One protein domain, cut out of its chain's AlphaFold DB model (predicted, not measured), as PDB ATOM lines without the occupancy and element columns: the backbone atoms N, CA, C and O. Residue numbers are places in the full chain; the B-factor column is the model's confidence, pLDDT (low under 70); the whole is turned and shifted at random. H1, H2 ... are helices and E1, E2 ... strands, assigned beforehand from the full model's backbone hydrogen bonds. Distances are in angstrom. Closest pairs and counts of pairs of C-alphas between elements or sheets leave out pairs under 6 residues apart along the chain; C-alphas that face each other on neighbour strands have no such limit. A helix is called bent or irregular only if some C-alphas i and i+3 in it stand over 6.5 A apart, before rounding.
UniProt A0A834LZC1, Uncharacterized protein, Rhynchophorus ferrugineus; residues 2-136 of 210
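What this domain is: This is residues 2 to 136 of the 210 residues of an uncharacterized protein of Rhynchophorus ferrugineus (UniProt A0A834LZC1). This is an elongated model with the long helix H1 at one end, a helical hairpin of H4 and H5 at the other, and two short parallel strands, E1 and E2, side by side between them. The short helix H2 packs on H1, and the small helices H3 and H6 lie close to each other. The printed part has 135 residues, with six named helices and two named strands in the order H1, E1, H2, H3, E2, H4, H5, H6; the sheet's order is E1, E2, and the class is mostly helix. It is only just compact, close to loose, with a radius of gyration of the C-alphas of 16.9 A and spans of 52 by 33 by 22 A.

Where its parts are: Find C-alpha 6 at (3.594, 16.207, -11.844); from there H1 runs 30.4 A to residue 26, with a kink of 30 degrees near residue 13. H1 is irregular, with C-alphas 7 and 10 at 8.1 A. Next come E1, residues 31 to 34, H2, residues 42 to 46, H3, residues 49 to 52, and E2, residues 67 to 70. H4, residues 76 to 89, is 18.9 A long. At (35.321, 31.229, -9.993) is C-alpha 99, where H5 begins; it runs 20.1 A to residue 112 and is irregular, with C-alphas 101 and 104 at 7.4 A. H6, residues 121 to 124, ends at (26.007, 13.104, -8.589).

How they stand to each other: Look first at E1 and E2, parallel at 15 degrees: N 32 and O 67 are 2.8 A apart, as are N 69 and O 32, within hydrogen-bond range. E1, H2, H3 and E2 form a strand-helix-strand unit, two parallel neighbour strands with helices between them along the chain, and its crossover is right-handed. H1 touches H2 with residues 9 to 13 alone, the closest C-alphas being Lys 13 and Val 44 at 5.4 A. H6 is close to H3 but not clearly touching, with C-alphas 49 and 122 closest at 5.9 A. H4 and H5 touch as a hairpin, at a steep tilt of 39 degrees, opposite ways; the closest C-alphas are Ile 78 and Gly 109, 6.9 A apart. H1 and H4 are apart. Every O i to N i+4 pair is within hydrogen-bond range in H2 and H4, against 14 of 17 in H1 and 7 of 10 in H5; H3 and H6 are too short for such a pair.

The domain as a whole: The two C-alphas farthest apart are those of Gly 60 and Val 89, 53.6 A. The printed part has no cut. The link from H3 to E2, residues 53 to 66, is long, and residues 125 to 136 also hold no named element. Mean pLDDT of the printed part is 83.3; look for values under 70 at residues 2 to 4, 6, 54 to 56 and 110 to 126.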
ATOM      1  N   HIS A   2       6.754  24.204 -20.679       63.06
ATOM      2  CA  HIS A   2       6.515  24.362 -19.241       63.06
ATOM      3  C   HIS A   2       6.286  22.984 -18.614       63.06
ATOM      4  O   HIS A   2       5.536  22.181 -19.166       63.06
ATOM      5  N   PHE A   3       6.954  22.713 -17.491       65.88
ATOM      6  CA  PHE A   3       7.027  21.393 -16.852       65.88
ATOM      7  C   PHE A   3       6.457  21.420 -15.424       65.88
ATOM      8  O   PHE A   3       7.080  20.915 -14.497       65.88
ATOM      9  N   SER A   4       5.303  22.063 -15.226       66.12
ATOM     10  CA  SER A   4       4.794  22.416 -13.888       66.12
ATOM     11  C   SER A   4       3.836  21.401 -13.255       66.12
ATOM     12  O   SER A   4       3.514  21.536 -12.081       66.12
ATOM     13  N   GLU A   5       3.348  20.406 -14.002       74.50
ATOM     14  CA  GLU A   5       2.340  19.452 -13.508       74.50
ATOM     15  C   GLU A   5       2.903  18.032 -13.368       74.50
ATOM     16  O   GLU A   5       3.161  17.362 -14.370       74.50
ATOM     17  N   GLU A   6       3.023  17.534 -12.136       68.69
ATOM     18  CA  GLU A   6       3.594  16.207 -11.844       68.69
ATOM     19  C   GLU A   6       2.876  15.055 -12.566       68.69
ATOM     20  O   GLU A   6       3.522  14.112 -13.031       68.69
ATOM     21  N   ALA A   7       1.557  15.162 -12.756       76.12
ATOM     22  CA  ALA A   7       0.752  14.158 -13.459       76.12
ATOM     23  C   ALA A   7       1.208  13.915 -14.913       76.12
ATOM     24  O   ALA A   7       0.950  12.855 -15.481       76.12
ATOM     25  N   ASN A   8       1.918  14.877 -15.509       81.75
ATOM     26  CA  ASN A   8       2.372  14.842 -16.896       81.75
ATOM     27  C   ASN A   8       3.869  14.510 -17.042       81.75
ATOM     28  O   ASN A   8       4.406  14.583 -18.147       81.75
ATOM     29  N   THR A   9       4.545  14.092 -15.965       82.06
ATOM     30  CA  THR A   9       6.000  13.848 -15.934       82.06
ATOM     31  C   THR A   9       6.501  12.959 -17.076       82.06
ATOM     32  O   THR A   9       7.462  13.319 -17.752       82.06
ATOM     33  N   ASN A  10       5.852  11.822 -17.349       86.06
ATOM     34  CA  ASN A  10       6.291  10.917 -18.425       86.06
ATOM     35  C   ASN A  10       6.168  11.563 -19.811       86.06
ATOM     36  O   ASN A  10       7.110  11.523 -20.600       86.06
ATOM     37  N   LYS A  11       5.055  12.259 -20.064       87.31
ATOM     38  CA  LYS A  11       4.839  13.015 -21.301       87.31
ATOM     39  C   LYS A  11       5.879  14.126 -21.471       87.31
ATOM     40  O   LYS A  11       6.345  14.374 -22.578       87.31
ATOM     41  N   TYR A  12       6.265  14.795 -20.385       87.81
ATOM     42  CA  TYR A  12       7.309  15.818 -20.413       87.81
ATOM     43  C   TYR A  12       8.676  15.253 -20.778       87.81
ATOM     44  O   TYR A  12       9.358  15.848 -21.609       87.81
ATOM     45  N   LYS A  13       9.046  14.093 -20.226       88.19
ATOM     46  CA  LYS A  13      10.287  13.396 -20.594       88.19
ATOM     47  C   LYS A  13      10.307  13.028 -22.077       88.19
ATOM     48  O   LYS A  13      11.284  13.321 -22.759       88.19
ATOM     49  N   GLU A  14       9.223  12.437 -22.580       88.75
ATOM     50  CA  GLU A  14       9.106  12.040 -23.990       88.75
ATOM     51  C   GLU A  14       9.178  13.246 -24.931       88.75
ATOM     52  O   GLU A  14       9.946  13.242 -25.894       88.75
ATOM     53  N   ASN A  15       8.432  14.310 -24.629       89.69
ATOM     54  CA  ASN A  15       8.453  15.537 -25.422       89.69
ATOM     55  C   ASN A  15       9.836  16.193 -25.423       89.69
ATOM     56  O   ASN A  15      10.296  16.645 -26.472       89.69
ATOM     57  N   LEU A  16      10.500  16.240 -24.265       90.19
ATOM     58  CA  LEU A  16      11.840  16.799 -24.140       90.19
ATOM     59  C   LEU A  16      12.850  16.002 -24.966       90.19
ATOM     60  O   LEU A  16      13.602  16.596 -25.736       90.19
ATOM     61  N   TYR A  17      12.814  14.672 -24.872       88.75
ATOM     62  CA  TYR A  17      13.650  13.793 -25.686       88.75
ATOM     63  C   TYR A  17      13.454  14.042 -27.182       88.75
ATOM     64  O   TYR A  17      14.415  14.325 -27.898       88.75
ATOM     65  N   GLN A  18      12.206  13.986 -27.654       90.50
ATOM     66  CA  GLN A  18      11.905  14.177 -29.072       90.50
ATOM     67  C   GLN A  18      12.343  15.559 -29.549       90.50
ATOM     68  O   GLN A  18      12.877  15.707 -30.646       90.50
ATOM     69  N   TRP A  19      12.149  16.585 -28.724       93.19
ATOM     70  CA  TRP A  19      12.565  17.936 -29.059       93.19
ATOM     71  C   TRP A  19      14.089  18.072 -29.157       93.19
ATOM     72  O   TRP A  19      14.569  18.629 -30.145       93.19
ATOM     73  N   LEU A  20      14.853  17.531 -28.202       92.50
ATOM     74  CA  LEU A  20      16.321  17.532 -28.252       92.50
ATOM     75  C   LEU A  20      16.817  16.791 -29.498       92.50
ATOM     76  O   LEU A  20      17.499  17.382 -30.338       92.50
ATOM     77  N   LYS A  21      16.380  15.541 -29.676       91.69
ATOM     78  CA  LYS A  21      16.772  14.686 -30.800       91.69
ATOM     79  C   LYS A  21      16.499  15.344 -32.146       91.69
ATOM     80  O   LYS A  21      17.390  15.418 -32.992       91.69
ATOM     81  N   ASN A  22      15.293  15.874 -32.342       92.88
ATOM     82  CA  ASN A  22      14.906  16.499 -33.606       92.88
ATOM     83  C   ASN A  22      15.718  17.761 -33.924       92.88
ATOM     84  O   ASN A  22      15.960  18.041 -35.098       92.88
ATOM     85  N   ASN A  23      16.128  18.533 -32.916       94.00
ATOM     86  CA  ASN A  23      16.944  19.728 -33.129       94.00
ATOM     87  C   ASN A  23      18.407  19.377 -33.412       94.00
ATOM     88  O   ASN A  23      18.980  19.926 -34.354       94.00
ATOM     89  N   VAL A  24      18.993  18.442 -32.661       93.38
ATOM     90  CA  VAL A  24      20.397  18.038 -32.855       93.38
ATOM     91  C   VAL A  24      20.587  17.283 -34.172       93.38
ATOM     92  O   VAL A  24      21.544  17.544 -34.896       93.38
ATOM     93  N   THR A  25      19.621  16.444 -34.565       92.25
ATOM     94  CA  THR A  25      19.645  15.751 -35.869       92.25
ATOM     95  C   THR A  25      19.664  16.738 -37.045       92.25
ATOM     96  O   THR A  25      20.267  16.464 -38.077       92.25
ATOM     97  N   LYS A  26      19.018  17.904 -36.905       94.50
ATOM     98  CA  LYS A  26      19.017  18.953 -37.940       94.50
ATOM     99  C   LYS A  26      20.297  19.786 -37.937       94.50
ATOM    100  O   LYS A  26      20.748  20.211 -38.995       94.50
ATOM    101  N   CYS A  27      20.847  20.062 -36.759       93.81
ATOM    102  CA  CYS A  27      22.080  20.818 -36.580       93.81
ATOM    103  C   CYS A  27      22.764  20.341 -35.304       93.81
ATOM    104  O   CYS A  27      22.198  20.485 -34.229       93.81
ATOM    105  N   SER A  28      23.993  19.833 -35.394       90.44
ATOM    106  CA  SER A  28      24.700  19.297 -34.223       90.44
ATOM    107  C   SER A  28      25.140  20.376 -33.219       90.44
ATOM    108  O   SER A  28      25.473  20.061 -32.083       90.44
ATOM    109  N   ARG A  29      25.211  21.646 -33.645       94.69
ATOM    110  CA  ARG A  29      25.632  22.794 -32.824       94.69
ATOM    111  C   ARG A  29      24.408  23.566 -32.339       94.69
ATOM    112  O   ARG A  29      24.066  24.599 -32.911       94.69
ATOM    113  N   GLN A  30      23.737  23.042 -31.320       95.38
ATOM    114  CA  GLN A  30      22.588  23.697 -30.690       95.38
ATOM    115  C   GLN A  30      22.976  24.371 -29.377       95.38
ATOM    116  O   GLN A  30      23.904  23.936 -28.701       95.38
ATOM    117  N   LEU A  31      22.226  25.407 -29.003       95.44
ATOM    118  CA  LEU A  31      22.224  25.966 -27.654       95.44
ATOM    119  C   LEU A  31      20.863  25.682 -27.018       95.44
ATOM    120  O   LEU A  31      19.836  26.177 -27.485       95.44
ATOM    121  N   PHE A  32      20.865  24.905 -25.944       94.69
ATOM    122  CA  PHE A  32      19.686  24.593 -25.153       94.69
ATOM    123  C   PHE A  32      19.731  25.365 -23.840       94.69
ATOM    124  O   PHE A  32      20.663  25.202 -23.061       94.69
ATOM    125  N   ILE A  33      18.722  26.203 -23.595       94.31
ATOM    126  CA  ILE A  33      18.605  26.990 -22.365       94.31
ATOM    127  C   ILE A  33      17.429  26.451 -21.557       94.31
ATOM    128  O   ILE A  33      16.293  26.423 -22.038       94.31
ATOM    129  N   PHE A  34      17.715  26.040 -20.331       90.69
ATOM    130  CA  PHE A  34      16.744  25.595 -19.345       90.69
ATOM    131  C   PHE A  34      16.690  26.645 -18.244       90.69
ATOM    132  O   PHE A  34      17.642  26.794 -17.482       90.69
ATOM    133  N   ASP A  35      15.596  27.395 -18.207       91.25
ATOM    134  CA  ASP A  35      15.376  28.446 -17.218       91.25
ATOM    135  C   ASP A  35      14.593  27.917 -16.008       91.25
ATOM    136  O   ASP A  35      13.802  26.980 -16.144       91.25
ATOM    137  N   GLU A  36      14.819  28.523 -14.843       88.25
ATOM    138  CA  GLU A  36      14.208  28.170 -13.553       88.25
ATOM    139  C   GLU A  36      14.268  26.667 -13.214       88.25
ATOM    140  O   GLU A  36      13.279  26.053 -12.795       88.25
ATOM    141  N   VAL A  37      15.430  26.034 -13.405       86.50
ATOM    142  CA  VAL A  37      15.576  24.576 -13.218       86.50
ATOM    143  C   VAL A  37      15.414  24.129 -11.767       86.50
ATOM    144  O   VAL A  37      15.116  22.963 -11.517       86.50
ATOM    145  N   ASP A  38      15.542  25.041 -10.803       81.81
ATOM    146  CA  ASP A  38      15.185  24.826  -9.400       81.81
ATOM    147  C   ASP A  38      13.714  24.431  -9.224       81.81
ATOM    148  O   ASP A  38      13.398  23.637  -8.334       81.81
ATOM    149  N   LYS A  39      12.836  24.912 -10.110       84.69
ATOM    150  CA  LYS A  39      11.392  24.630 -10.115       84.69
ATOM    151  C   LYS A  39      11.003  23.456 -11.012       84.69
ATOM    152  O   LYS A  39       9.825  23.111 -11.098       84.69
ATOM    153  N   MET A  40      11.962  22.865 -11.722       82.69
ATOM    154  CA  MET A  40      11.713  21.741 -12.617       82.69
ATOM    155  C   MET A  40      11.535  20.447 -11.819       82.69
ATOM    156  O   MET A  40      12.252  20.196 -10.852       82.69
ATOM    157  N   ILE A  41      10.606  19.595 -12.263       82.38
ATOM    158  CA  ILE A  41      10.428  18.250 -11.701       82.38
ATOM    159  C   ILE A  41      11.758  17.477 -11.855       82.38
ATOM    160  O   ILE A  41      12.214  17.315 -12.998       82.38
ATOM    161  N   PRO A  42      12.382  16.987 -10.762       80.31
ATOM    162  CA  PRO A  42      13.707  16.358 -10.804       80.31
ATOM    163  C   PRO A  42      13.812  15.213 -11.818       80.31
ATOM    164  O   PRO A  42      14.820  15.055 -12.505       80.31
ATOM    165  N   GLU A  43      12.751  14.426 -11.979       80.69
ATOM    166  CA  GLU A  43      12.690  13.328 -12.934       80.69
ATOM    167  C   GLU A  43      12.787  13.799 -14.388       80.69
ATOM    168  O   GLU A  43      13.352  13.087 -15.218       80.69
ATOM    169  N   VAL A  44      12.238  14.972 -14.717       84.06
ATOM    170  CA  VAL A  44      12.333  15.537 -16.070       84.06
ATOM    171  C   VAL A  44      13.752  16.045 -16.316       84.06
ATOM    172  O   VAL A  44      14.291  15.814 -17.396       84.06
ATOM    173  N   LEU A  45      14.396  16.655 -15.314       81.12
ATOM    174  CA  LEU A  45      15.798  17.070 -15.424       81.12
ATOM    175  C   LEU A  45      16.716  15.850 -15.605       81.12
ATOM    176  O   LEU A  45      17.578  15.838 -16.481       81.12
ATOM    177  N   ASN A  46      16.469  14.773 -14.855       79.12
ATOM    178  CA  ASN A  46      17.201  13.512 -14.987       79.12
ATOM    179  C   ASN A  46      17.047  12.870 -16.376       79.12
ATOM    180  O   ASN A  46      17.921  12.111 -16.785       79.12
ATOM    181  N   ALA A  47      15.983  13.172 -17.129       84.44
ATOM    182  CA  ALA A  47      15.849  12.687 -18.502       84.44
ATOM    183  C   ALA A  47      16.848  13.337 -19.470       84.44
ATOM    184  O   ALA A  47      17.092  12.770 -20.528       84.44
ATOM    185  N   ILE A  48      17.447  14.482 -19.114       85.00
ATOM    186  CA  ILE A  48      18.474  15.163 -19.920       85.00
ATOM    187  C   ILE A  48      19.835  14.471 -19.791       85.00
ATOM    188  O   ILE A  48      20.635  14.523 -20.722       85.00
ATOM    189  N   LYS A  49      20.078  13.786 -18.664       81.12
ATOM    190  CA  LYS A  49      21.358  13.158 -18.302       81.12
ATOM    191  C   LYS A  49      22.062  12.436 -19.458       81.12
ATOM    192  O   LYS A  49      23.239  12.715 -19.646       81.12
ATOM    193  N   PRO A  50      21.407  11.560 -20.245       82.50
ATOM    194  CA  PRO A  50      22.095  10.842 -21.316       82.50
ATOM    195  C   PRO A  50      22.728  11.760 -22.368       82.50
ATOM    196  O   PRO A  50      23.753  11.398 -22.923       82.50
ATOM    197  N   TYR A  51      22.139  12.934 -22.626       83.38
ATOM    198  CA  TYR A  51      22.553  13.855 -23.694       83.38
ATOM    199  C   TYR A  51      23.622  14.863 -23.258       83.38
ATOM    200  O   TYR A  51      24.186  15.547 -24.106       83.38
ATOM    201  N   ILE A  52      23.856  14.979 -21.949       83.00
ATOM    202  CA  ILE A  52      24.925  15.798 -21.356       83.00
ATOM    203  C   ILE A  52      26.063  14.937 -20.790       83.00
ATOM    204  O   ILE A  52      27.065  15.467 -20.327       83.00
ATOM    205  N   ASP A  53      25.898  13.613 -20.789       76.00
ATOM    206  CA  ASP A  53      26.961  12.661 -20.472       76.00
ATOM    207  C   ASP A  53      27.985  12.625 -21.619       76.00
ATOM    208  O   ASP A  53      27.652  12.921 -22.766       76.00
ATOM    209  N   TYR A  54      29.223  12.219 -21.334       66.19
ATOM    210  CA  TYR A  54      30.354  12.197 -22.279       66.19
ATOM    211  C   TYR A  54      30.237  11.104 -23.360       66.19
ATOM    212  O   TYR A  54      31.237  10.567 -23.835       66.19
ATOM    213  N   ARG A  55      29.017  10.700 -23.712       69.19
ATOM    214  CA  ARG A  55      28.756   9.686 -24.728       69.19
ATOM    215  C   ARG A  55      28.637  10.365 -26.082       69.19
ATOM    216  O   ARG A  55      27.775  11.214 -26.278       69.19
ATOM    217  N   ASP A  56      29.459   9.915 -27.023       65.38
ATOM    218  CA  ASP A  56      29.475  10.442 -28.393       65.38
ATOM    219  C   ASP A  56      28.185  10.131 -29.175       65.38
ATOM    220  O   ASP A  56      27.938  10.740 -30.212       65.38
ATOM    221  N   ASP A  57      27.361   9.189 -28.701       72.62
ATOM    222  CA  ASP A  57      26.127   8.776 -29.367       72.62
ATOM    223  C   ASP A  57      25.020   8.406 -28.370       72.62
ATOM    224  O   ASP A  57      25.200   7.557 -27.489       72.62
ATOM    225  N   VAL A  58      23.848   9.023 -28.542       78.56
ATOM    226  CA  VAL A  58      22.598   8.609 -27.896       78.56
ATOM    227  C   VAL A  58      21.523   8.436 -28.965       78.56
ATOM    228  O   VAL A  58      21.048   9.407 -29.556       78.56
ATOM    229  N   ASP A  59      21.126   7.185 -29.199       81.69
ATOM    230  CA  ASP A  59      20.175   6.782 -30.243       81.69
ATOM    231  C   ASP A  59      20.546   7.272 -31.656       81.69
ATOM    232  O   ASP A  59      19.666   7.725 -32.405       81.69
ATOM    233  N   GLY A  60      21.831   7.187 -32.022       82.12
ATOM    234  CA  GLY A  60      22.338   7.578 -33.340       82.12
ATOM    235  C   GLY A  60      22.604   9.078 -33.501       82.12
ATOM    236  O   GLY A  60      22.692   9.555 -34.635       82.12
ATOM    237  N   VAL A  61      22.627   9.840 -32.402       87.00
ATOM    238  CA  VAL A  61      22.789  11.298 -32.409       87.00
ATOM    239  C   VAL A  61      23.932  11.720 -31.488       87.00
ATOM    240  O   VAL A  61      23.944  11.380 -30.306       87.00
ATOM    241  N   ASP A  62      24.849  12.513 -32.044       88.38
ATOM    242  CA  ASP A  62      25.993  13.118 -31.358       88.38
ATOM    243  C   ASP A  62      25.611  14.474 -30.742       88.38
ATOM    244  O   ASP A  62      25.315  15.440 -31.456       88.38
ATOM    245  N   TYR A  63      25.637  14.546 -29.408       90.38
ATOM    246  CA  TYR A  63      25.316  15.747 -28.630       90.38
ATOM    247  C   TYR A  63      26.556  16.543 -28.196       90.38
ATOM    248  O   TYR A  63      26.403  17.654 -27.691       90.38
ATOM    249  N   THR A  64      27.777  16.059 -28.455       88.12
ATOM    250  CA  THR A  64      29.042  16.638 -27.943       88.12
ATOM    251  C   THR A  64      29.322  18.064 -28.427       88.12
ATOM    252  O   THR A  64      30.129  18.789 -27.851       88.12
ATOM    253  N   LYS A  65      28.652  18.492 -29.503       91.12
ATOM    254  CA  LYS A  65      28.755  19.843 -30.084       91.12
ATOM    255  C   LYS A  65      27.655  20.797 -29.617       91.12
ATOM    256  O   LYS A  65      27.663  21.959 -30.031       91.12
ATOM    257  N   SER A  66      26.701  20.311 -28.828       93.06
ATOM    258  CA  SER A  66      25.612  21.110 -28.272       93.06
ATOM    259  C   SER A  66      26.004  21.691 -26.917       93.06
ATOM    260  O   SER A  66      26.729  21.074 -26.146       93.06
ATOM    261  N   ILE A  67      25.512  22.893 -26.627       93.31
ATOM    262  CA  ILE A  67      25.717  23.587 -25.356       93.31
ATOM    263  C   ILE A  67      24.414  23.525 -24.568       93.31
ATOM    264  O   ILE A  67      23.353  23.878 -25.089       93.31
ATOM    265  N   PHE A  68      24.503  23.120 -23.306       92.94
ATOM    266  CA  PHE A  68      23.381  23.081 -22.375       92.94
ATOM    267  C   PHE A  68      23.622  24.110 -21.269       92.94
ATOM    268  O   PHE A  68      24.594  24.021 -20.527       92.94
ATOM    269  N   LEU A  69      22.743  25.106 -21.178       93.50
ATOM    270  CA  LEU A  69      22.785  26.160 -20.171       93.50
ATOM    271  C   LEU A  69      21.612  25.987 -19.209       93.50
ATOM    272  O   LEU A  69      20.454  26.039 -19.624       93.50
ATOM    273  N   PHE A  70      21.918  25.817 -17.927       90.44
ATOM    274  CA  PHE A  70      20.927  25.699 -16.860       90.44
ATOM    275  C   PHE A  70      20.952  26.964 -16.000       90.44
ATOM    276  O   PHE A  70      22.001  27.328 -15.472       90.44
ATOM    277  N   LEU A  71      19.809  27.632 -15.862       91.81
ATOM    278  CA  LEU A  71      19.647  28.825 -15.032       91.81
ATOM    279  C   LEU A  71      18.843  28.460 -13.786       91.81
ATOM    280  O   LEU A  71      17.754  27.895 -13.886       91.81
ATOM    281  N   SER A  72      19.397  28.767 -12.616       88.06
ATOM    282  CA  SER A  72      18.822  28.427 -11.317       88.06
ATOM    283  C   SER A  72      19.097  29.525 -10.299       88.06
ATOM    284  O   SER A  72      20.155  30.150 -10.344       88.06
ATOM    285  N   ASN A  73      18.180  29.699  -9.344       87.19
ATOM    286  CA  ASN A  73      18.429  30.496  -8.137       87.19
ATOM    287  C   ASN A  73      18.929  29.649  -6.946       87.19
ATOM    288  O   ASN A  73      19.189  30.201  -5.879       87.19
ATOM    289  N   THR A  74      19.065  28.325  -7.097       83.56
ATOM    290  CA  THR A  74      19.624  27.433  -6.060       83.56
ATOM    291  C   THR A  74      21.021  27.893  -5.644       83.56
ATOM    292  O   THR A  74      21.874  28.149  -6.496       83.56
ATOM    293  N   GLY A  75      21.276  27.962  -4.339       82.62
ATOM    294  CA  GLY A  75      22.555  28.386  -3.772       82.62
ATOM    295  C   GLY A  75      22.811  29.896  -3.800       82.62
ATOM    296  O   GLY A  75      23.899  30.315  -3.403       82.62
ATOM    297  N   ALA A  76      21.845  30.722  -4.227       86.50
ATOM    298  CA  ALA A  76      21.994  32.179  -4.243       86.50
ATOM    299  C   ALA A  76      22.284  32.752  -2.847       86.50
ATOM    300  O   ALA A  76      23.161  33.600  -2.714       86.50
ATOM    301  N   ASP A  77      21.608  32.258  -1.805       85.38
ATOM    302  CA  ASP A  77      21.821  32.725  -0.429       85.38
ATOM    303  C   ASP A  77      23.255  32.452   0.041       85.38
ATOM    304  O   ASP A  77      23.913  33.338   0.581       85.38
ATOM    305  N   ILE A  78      23.777  31.261  -0.261       87.38
ATOM    306  CA  ILE A  78      25.134  30.854   0.118       87.38
ATOM    307  C   ILE A  78      26.182  31.683  -0.646       87.38
ATOM    308  O   ILE A  78      27.191  32.093  -0.077       87.38
ATOM    309  N   VAL A  79      25.945  31.966  -1.934       90.75
ATOM    310  CA  VAL A  79      26.807  32.857  -2.730       90.75
ATOM    311  C   VAL A  79      26.783  34.281  -2.176       90.75
ATOM    312  O   VAL A  79      27.836  34.909  -2.081       90.75
ATOM    313  N   ASN A  80      25.608  34.790  -1.800       90.19
ATOM    314  CA  ASN A  80      25.449  36.139  -1.262       90.19
ATOM    315  C   ASN A  80      26.164  36.304   0.083       90.19
ATOM    316  O   ASN A  80      26.893  37.280   0.249       90.19
ATOM    317  N   GLU A  81      25.992  35.351   1.001       89.12
ATOM    318  CA  GLU A  81      26.656  35.338   2.311       89.12
ATOM    319  C   GLU A  81      28.177  35.252   2.144       89.12
ATOM    320  O   GLU A  81      28.914  36.083   2.669       89.12
ATOM    321  N   HIS A  82      28.661  34.326   1.310       91.50
ATOM    322  CA  HIS A  82      30.097  34.196   1.083       91.50
ATOM    323  C   HIS A  82      30.705  35.440   0.422       91.50
ATOM    324  O   HIS A  82      31.795  35.879   0.787       91.50
ATOM    325  N   TYR A  83      29.996  36.039  -0.538       93.00
ATOM    326  CA  TYR A  83      30.425  37.295  -1.146       93.00
ATOM    327  C   TYR A  83      30.444  38.446  -0.135       93.00
ATOM    328  O   TYR A  83      31.365  39.263  -0.176       93.00
ATOM    329  N   HIS A  84      29.461  38.514   0.771       91.75
ATOM    330  CA  HIS A  84      29.431  39.512   1.841       91.75
ATOM    331  C   HIS A  84      30.686  39.426   2.709       91.75
ATOM    332  O   HIS A  84      31.370  40.439   2.873       91.75
ATOM    333  N   ASP A  85      31.036  38.224   3.169       91.75
ATOM    334  CA  ASP A  85      32.220  37.994   3.997       91.75
ATOM    335  C   ASP A  85      33.503  38.420   3.272       91.75
ATOM    336  O   ASP A  85      34.274  39.246   3.770       91.75
ATOM    337  N   LEU A  86      33.709  37.932   2.045       93.62
ATOM    338  CA  LEU A  86      34.898  38.264   1.258       93.62
ATOM    339  C   LEU A  86      35.022  39.773   1.003       93.62
ATOM    340  O   LEU A  86      36.118  40.333   1.066       93.62
ATOM    341  N   HIS A  87      33.910  40.439   0.695       92.69
ATOM    342  CA  HIS A  87      33.936  41.830   0.263       92.69
ATOM    343  C   HIS A  87      33.956  42.819   1.432       92.69
ATOM    344  O   HIS A  87      34.768  43.743   1.450       92.69
ATOM    345  N   PHE A  88      33.082  42.636   2.422       88.94
ATOM    346  CA  PHE A  88      32.884  43.603   3.504       88.94
ATOM    347  C   PHE A  88      33.630  43.259   4.787       88.94
ATOM    348  O   PHE A  88      33.954  44.176   5.544       88.94
ATOM    349  N   VAL A  89      33.903  41.978   5.049       90.69
ATOM    350  CA  VAL A  89      34.630  41.552   6.255       90.69
ATOM    351  C   VAL A  89      36.124  41.445   5.961       90.69
ATOM    352  O   VAL A  89      36.935  42.004   6.698       90.69
ATOM    353  N   GLU A  90      36.495  40.783   4.865       94.69
ATOM    354  CA  GLU A  90      37.899  40.601   4.472       94.69
ATOM    355  C   GLU A  90      38.449  41.751   3.614       94.69
ATOM    356  O   GLU A  90      39.665  41.902   3.490       94.69
ATOM    357  N   GLY A  91      37.576  42.580   3.032       94.31
ATOM    358  CA  GLY A  91      37.974  43.750   2.251       94.31
ATOM    359  C   GLY A  91      38.515  43.434   0.853       94.31
ATOM    360  O   GLY A  91      39.223  44.265   0.281       94.31
ATOM    361  N   LYS A  92      38.221  42.254   0.286       96.50
ATOM    362  CA  LYS A  92      38.580  41.942  -1.107       96.50
ATOM    363  C   LYS A  92      37.747  42.786  -2.062       96.50
ATOM    364  O   LYS A  92      36.550  42.954  -1.844       96.50
ATOM    365  N   ASN A  93      38.327  43.268  -3.160       95.81
ATOM    366  CA  ASN A  93      37.512  43.914  -4.188       95.81
ATOM    367  C   ASN A  93      36.669  42.870  -4.918       95.81
ATOM    368  O   ASN A  93      37.110  41.744  -5.139       95.81
ATOM    369  N   ARG A  94      35.473  43.273  -5.348       94.75
ATOM    370  CA  ARG A  94      34.576  42.431  -6.149       94.75
ATOM    371  C   ARG A  94      35.269  41.895  -7.400       94.75
ATOM    372  O   ARG A  94      35.066  40.750  -7.779       94.75
ATOM    373  N   GLU A  95      36.057  42.750  -8.042       95.81
ATOM    374  CA  GLU A  95      36.729  42.488  -9.310       95.81
ATOM    375  C   GLU A  95      37.937  41.545  -9.171       95.81
ATOM    376  O   GLU A  95      38.388  40.999 -10.174       95.81
ATOM    377  N   ASP A  96      38.418  41.317  -7.944       96.19
ATOM    378  CA  ASP A  96      39.516  40.386  -7.647       96.19
ATOM    379  C   ASP A  96      39.013  38.955  -7.379       96.19
ATOM    380  O   ASP A  96      39.813  38.024  -7.265       96.19
ATOM    381  N   LEU A  97      37.694  38.766  -7.260       95.50
ATOM    382  CA  LEU A  97      37.092  37.467  -6.982       95.50
ATOM    383  C   LEU A  97      37.047  36.592  -8.233       95.50
ATOM    384  O   LEU A  97      36.774  37.046  -9.346       95.50
ATOM    385  N   THR A  98      37.264  35.300  -8.034       94.00
ATOM    386  CA  THR A  98      37.382  34.310  -9.100       94.00
ATOM    387  C   THR A  98      36.360  33.195  -8.944       94.00
ATOM    388  O   THR A  98      35.764  32.990  -7.890       94.00
ATOM    389  N   LEU A  99      36.184  32.410 -10.007       90.69
ATOM    390  CA  LEU A  99      35.321  31.229  -9.993       90.69
ATOM    391  C   LEU A  99      35.710  30.227  -8.889       90.69
ATOM    392  O   LEU A  99      34.845  29.620  -8.257       90.69
ATOM    393  N   ALA A 100      37.015  30.100  -8.629       91.00
ATOM    394  CA  ALA A 100      37.565  29.179  -7.643       91.00
ATOM    395  C   ALA A 100      37.161  29.527  -6.202       91.00
ATOM    396  O   ALA A 100      37.096  28.625  -5.366       91.00
ATOM    397  N   ASP A 101      36.848  30.796  -5.919       92.06
ATOM    398  CA  ASP A 101      36.377  31.226  -4.600       92.06
ATOM    399  C   ASP A 101      34.979  30.657  -4.287       92.06
ATOM    400  O   ASP A 101      34.665  30.366  -3.137       92.06
ATOM    401  N   PHE A 102      34.147  30.419  -5.308       91.44
ATOM    402  CA  PHE A 102      32.745  30.030  -5.121       91.44
ATOM    403  C   PHE A 102      32.433  28.577  -5.489       91.44
ATOM    404  O   PHE A 102      31.537  27.980  -4.896       91.44
ATOM    405  N   GLU A 103      33.141  27.975  -6.448       84.75
ATOM    406  CA  GLU A 103      32.833  26.626  -6.950       84.75
ATOM    407  C   GLU A 103      32.683  25.549  -5.858       84.75
ATOM    408  O   GLU A 103      31.699  24.799  -5.907       84.75
ATOM    409  N   PRO A 104      33.589  25.432  -4.863       83.25
ATOM    410  CA  PRO A 104      33.456  24.421  -3.812       83.25
ATOM    411  C   PRO A 104      32.185  24.608  -2.976       83.25
ATOM    412  O   PRO A 104      31.525  23.639  -2.589       83.25
ATOM    413  N   LEU A 105      31.835  25.869  -2.722       84.00
ATOM    414  CA  LEU A 105      30.690  26.279  -1.925       84.00
ATOM    415  C   LEU A 105      29.376  26.051  -2.680       84.00
ATOM    416  O   LEU A 105      28.459  25.449  -2.124       84.00
ATOM    417  N   ILE A 106      29.318  26.414  -3.963       81.94
ATOM    418  CA  ILE A 106      28.160  26.165  -4.833       81.94
ATOM    419  C   ILE A 106      27.908  24.666  -4.974       81.94
ATOM    420  O   ILE A 106      26.775  24.222  -4.789       81.94
ATOM    421  N   LYS A 107      28.956  23.870  -5.237       76.81
ATOM    422  CA  LYS A 107      28.835  22.406  -5.313       76.81
ATOM    423  C   LYS A 107      28.171  21.881  -4.044       76.81
ATOM    424  O   LYS A 107      27.144  21.214  -4.127       76.81
ATOM    425  N   LYS A 108      28.681  22.250  -2.865       73.94
ATOM    426  CA  LYS A 108      28.103  21.838  -1.578       73.94
ATOM    427  C   LYS A 108      26.664  22.338  -1.372       73.94
ATOM    428  O   LYS A 108      25.853  21.587  -0.837       73.94
ATOM    429  N   GLY A 109      26.349  23.566  -1.772       72.88
ATOM    430  CA  GLY A 109      25.022  24.168  -1.635       72.88
ATOM    431  C   GLY A 109      23.952  23.457  -2.458       72.88
ATOM    432  O   GLY A 109      22.965  22.965  -1.913       72.88
ATOM    433  N   ILE A 110      24.204  23.302  -3.759       69.88
ATOM    434  CA  ILE A 110      23.264  22.679  -4.698       69.88
ATOM    435  C   ILE A 110      23.014  21.200  -4.348       69.88
ATOM    436  O   ILE A 110      21.899  20.708  -4.517       69.88
ATOM    437  N   PHE A 111      24.006  20.482  -3.806       65.12
ATOM    438  CA  PHE A 111      23.800  19.103  -3.336       65.12
ATOM    439  C   PHE A 111      22.824  18.989  -2.154       65.12
ATOM    440  O   PHE A 111      22.213  17.931  -1.987       65.12
ATOM    441  N   ASN A 112      22.695  20.031  -1.328       65.00
ATOM    442  CA  ASN A 112      21.946  19.988  -0.070       65.00
ATOM    443  C   ASN A 112      20.585  20.708  -0.130       65.00
ATOM    444  O   ASN A 112      19.720  20.425   0.699       65.00
ATOM    445  N   GLU A 113      20.369  21.607  -1.094       65.75
ATOM    446  CA  GLU A 113      19.098  22.317  -1.279       65.75
ATOM    447  C   GLU A 113      18.066  21.491  -2.061       65.75
ATOM    448  O   GLU A 113      18.371  20.924  -3.109       65.75
ATOM    449  N   LYS A 114      16.815  21.456  -1.577       58.94
ATOM    450  CA  LYS A 114      15.683  20.820  -2.276       58.94
ATOM    451  C   LYS A 114      15.306  21.619  -3.538       58.94
ATOM    452  O   LYS A 114      15.058  22.812  -3.440       58.94
ATOM    453  N   GLY A 115      15.204  20.954  -4.692       62.19
ATOM    454  CA  GLY A 115      14.898  21.547  -6.004       62.19
ATOM    455  C   GLY A 115      15.200  20.572  -7.151       62.19
ATOM    456  O   GLY A 115      15.546  19.420  -6.890       62.19
ATOM    457  N   GLY A 116      15.119  21.009  -8.414       56.81
ATOM    458  CA  GLY A 116      15.376  20.146  -9.587       56.81
ATOM    459  C   GLY A 116      16.750  19.461  -9.588       56.81
ATOM    460  O   GLY A 116      16.911  18.364 -10.117       56.81
ATOM    461  N   PHE A 117      17.724  20.072  -8.916       58.81
ATOM    462  CA  PHE A 117      19.073  19.550  -8.743       58.81
ATOM    463  C   PHE A 117      19.263  18.643  -7.516       58.81
ATOM    464  O   PHE A 117      20.232  17.877  -7.465       58.81
ATOM    465  N   PHE A 118      18.329  18.666  -6.563       53.56
ATOM    466  CA  PHE A 118      18.389  17.895  -5.324       53.56
ATOM    467  C   PHE A 118      18.435  16.401  -5.614       53.56
ATOM    468  O   PHE A 118      17.500  15.830  -6.173       53.56
ATOM    469  N   HIS A 119      19.550  15.761  -5.256       53.84
ATOM    470  CA  HIS A 119      19.818  14.354  -5.565       53.84
ATOM    471  C   HIS A 119      19.722  13.977  -7.054       53.84
ATOM    472  O   HIS A 119      19.711  12.777  -7.358       53.84
ATOM    473  N   SER A 120      19.697  14.954  -7.964       57.00
ATOM    474  CA  SER A 120      19.722  14.690  -9.397       57.00
ATOM    475  C   SER A 120      21.023  13.989  -9.759       57.00
ATOM    476  O   SER A 120      22.109  14.284  -9.242       57.00
ATOM    477  N   ASP A 121      20.911  13.030 -10.662       56.62
ATOM    478  CA  ASP A 121      22.065  12.274 -11.107       56.62
ATOM    479  C   ASP A 121      23.057  13.162 -11.877       56.62
ATOM    480  O   ASP A 121      24.249  12.868 -11.903       56.62
ATOM    481  N   ALA A 122      22.587  14.270 -12.460       55.34
ATOM    482  CA  ALA A 122      23.429  15.217 -13.182       55.34
ATOM    483  C   ALA A 122      24.549  15.800 -12.310       55.34
ATOM    484  O   ALA A 122      25.688  15.911 -12.755       55.34
ATOM    485  N   ILE A 123      24.263  16.084 -11.040       56.41
ATOM    486  CA  ILE A 123      25.282  16.581 -10.110       56.41
ATOM    487  C   ILE A 123      26.035  15.417  -9.466       56.41
ATOM    488  O   ILE A 123      27.256  15.475  -9.338       56.41
ATOM    489  N   LYS A 124      25.351  14.308  -9.141       55.72
ATOM    490  CA  LYS A 124      26.007  13.104  -8.589       55.72
ATOM    491  C   LYS A 124      27.086  12.527  -9.507       55.72
ATOM    492  O   LYS A 124      28.047  11.953  -9.006       55.72
ATOM    493  N   HIS A 125      26.934  12.673 -10.822       62.38
ATOM    494  CA  HIS A 125      27.904  12.212 -11.817       62.38
ATOM    495  C   HIS A 125      28.769  13.334 -12.408       62.38
ATOM    496  O   HIS A 125      29.485  13.080 -13.369       62.38
ATOM    497  N   ASN A 126      28.740  14.546 -11.835       65.00
ATOM    498  CA  ASN A 126      29.563  15.678 -12.277       65.00
ATOM    499  C   ASN A 126      29.391  16.004 -13.781       65.00
ATOM    500  O   ASN A 126      30.369  16.243 -14.483       65.00
ATOM    501  N   LEU A 127      28.143  16.001 -14.266       73.50
ATOM    502  CA  LEU A 127      27.785  16.313 -15.662       73.50
ATOM    503  C   LEU A 127      27.759  17.819 -15.961       73.50
ATOM    504  O   LEU A 127      27.431  18.226 -17.068       73.50
ATOM    505  N   ILE A 128      28.027  18.649 -14.954       81.88
ATOM    506  CA  ILE A 128      28.141  20.096 -15.105       81.88
ATOM    507  C   ILE A 128      29.624  20.436 -15.193       81.88
ATOM    508  O   ILE A 128      30.360  20.205 -14.231       81.88
ATOM    509  N   ASP A 129      30.037  21.009 -16.321       84.56
ATOM    510  CA  ASP A 129      31.428  21.412 -16.549       84.56
ATOM    511  C   ASP A 129      31.837  22.575 -15.636       84.56
ATOM    512  O   ASP A 129      32.887  22.540 -14.995       84.56
ATOM    513  N   HIS A 130      30.977  23.596 -15.544       86.25
ATOM    514  CA  HIS A 130      31.240  24.828 -14.802       86.25
ATOM    515  C   HIS A 130      29.999  25.323 -14.058       86.25
ATOM    516  O   HIS A 130      28.898  25.363 -14.611       86.25
ATOM    517  N   PHE A 131      30.194  25.777 -12.819       86.31
ATOM    518  CA  PHE A 131      29.168  26.463 -12.032       86.31
ATOM    519  C   PHE A 131      29.468  27.955 -12.010       86.31
ATOM    520  O   PHE A 131      30.383  28.366 -11.313       86.31
ATOM    521  N   ILE A 132      28.709  28.763 -12.751       90.56
ATOM    522  CA  ILE A 132      28.968  30.204 -12.887       90.56
ATOM    523  C   ILE A 132      28.082  30.986 -11.898       90.56
ATOM    524  O   ILE A 132      26.884  31.126 -12.161       90.56
ATOM    525  N   PRO A 133      28.617  31.502 -10.772       92.19
ATOM    526  CA  PRO A 133      27.835  32.309  -9.842       92.19
ATOM    527  C   PRO A 133      27.546  33.702 -10.393       92.19
ATOM    528  O   PRO A 133      28.408  34.358 -10.978       92.19
ATOM    529  N   PHE A 134      26.350  34.197 -10.088       93.12
ATOM    530  CA  PHE A 134      25.996  35.598 -10.258       93.12
ATOM    531  C   PHE A 134      26.009  36.274  -8.890       93.12
ATOM    532  O   PHE A 134      25.216  35.940  -8.016       93.12
ATOM    533  N   LEU A 135      26.929  37.218  -8.707       94.38
ATOM    534  CA  LEU A 135      27.070  37.951  -7.452       94.38
ATOM    535  C   LEU A 135      25.970  39.012  -7.301       94.38
ATOM    536  O   LEU A 135      25.615  39.663  -8.295       94.38
ATOM    537  N   PRO A 136      25.503  39.283  -6.070       93.94
ATOM    538  CA  PRO A 136      24.440  40.248  -5.830       93.94
ATOM    539  C   PRO A 136      24.877  41.667  -6.219       93.94
ATOM    540  O   PRO A 136      26.071  41.989  -6.297       93.94
TER     541      PRO A 136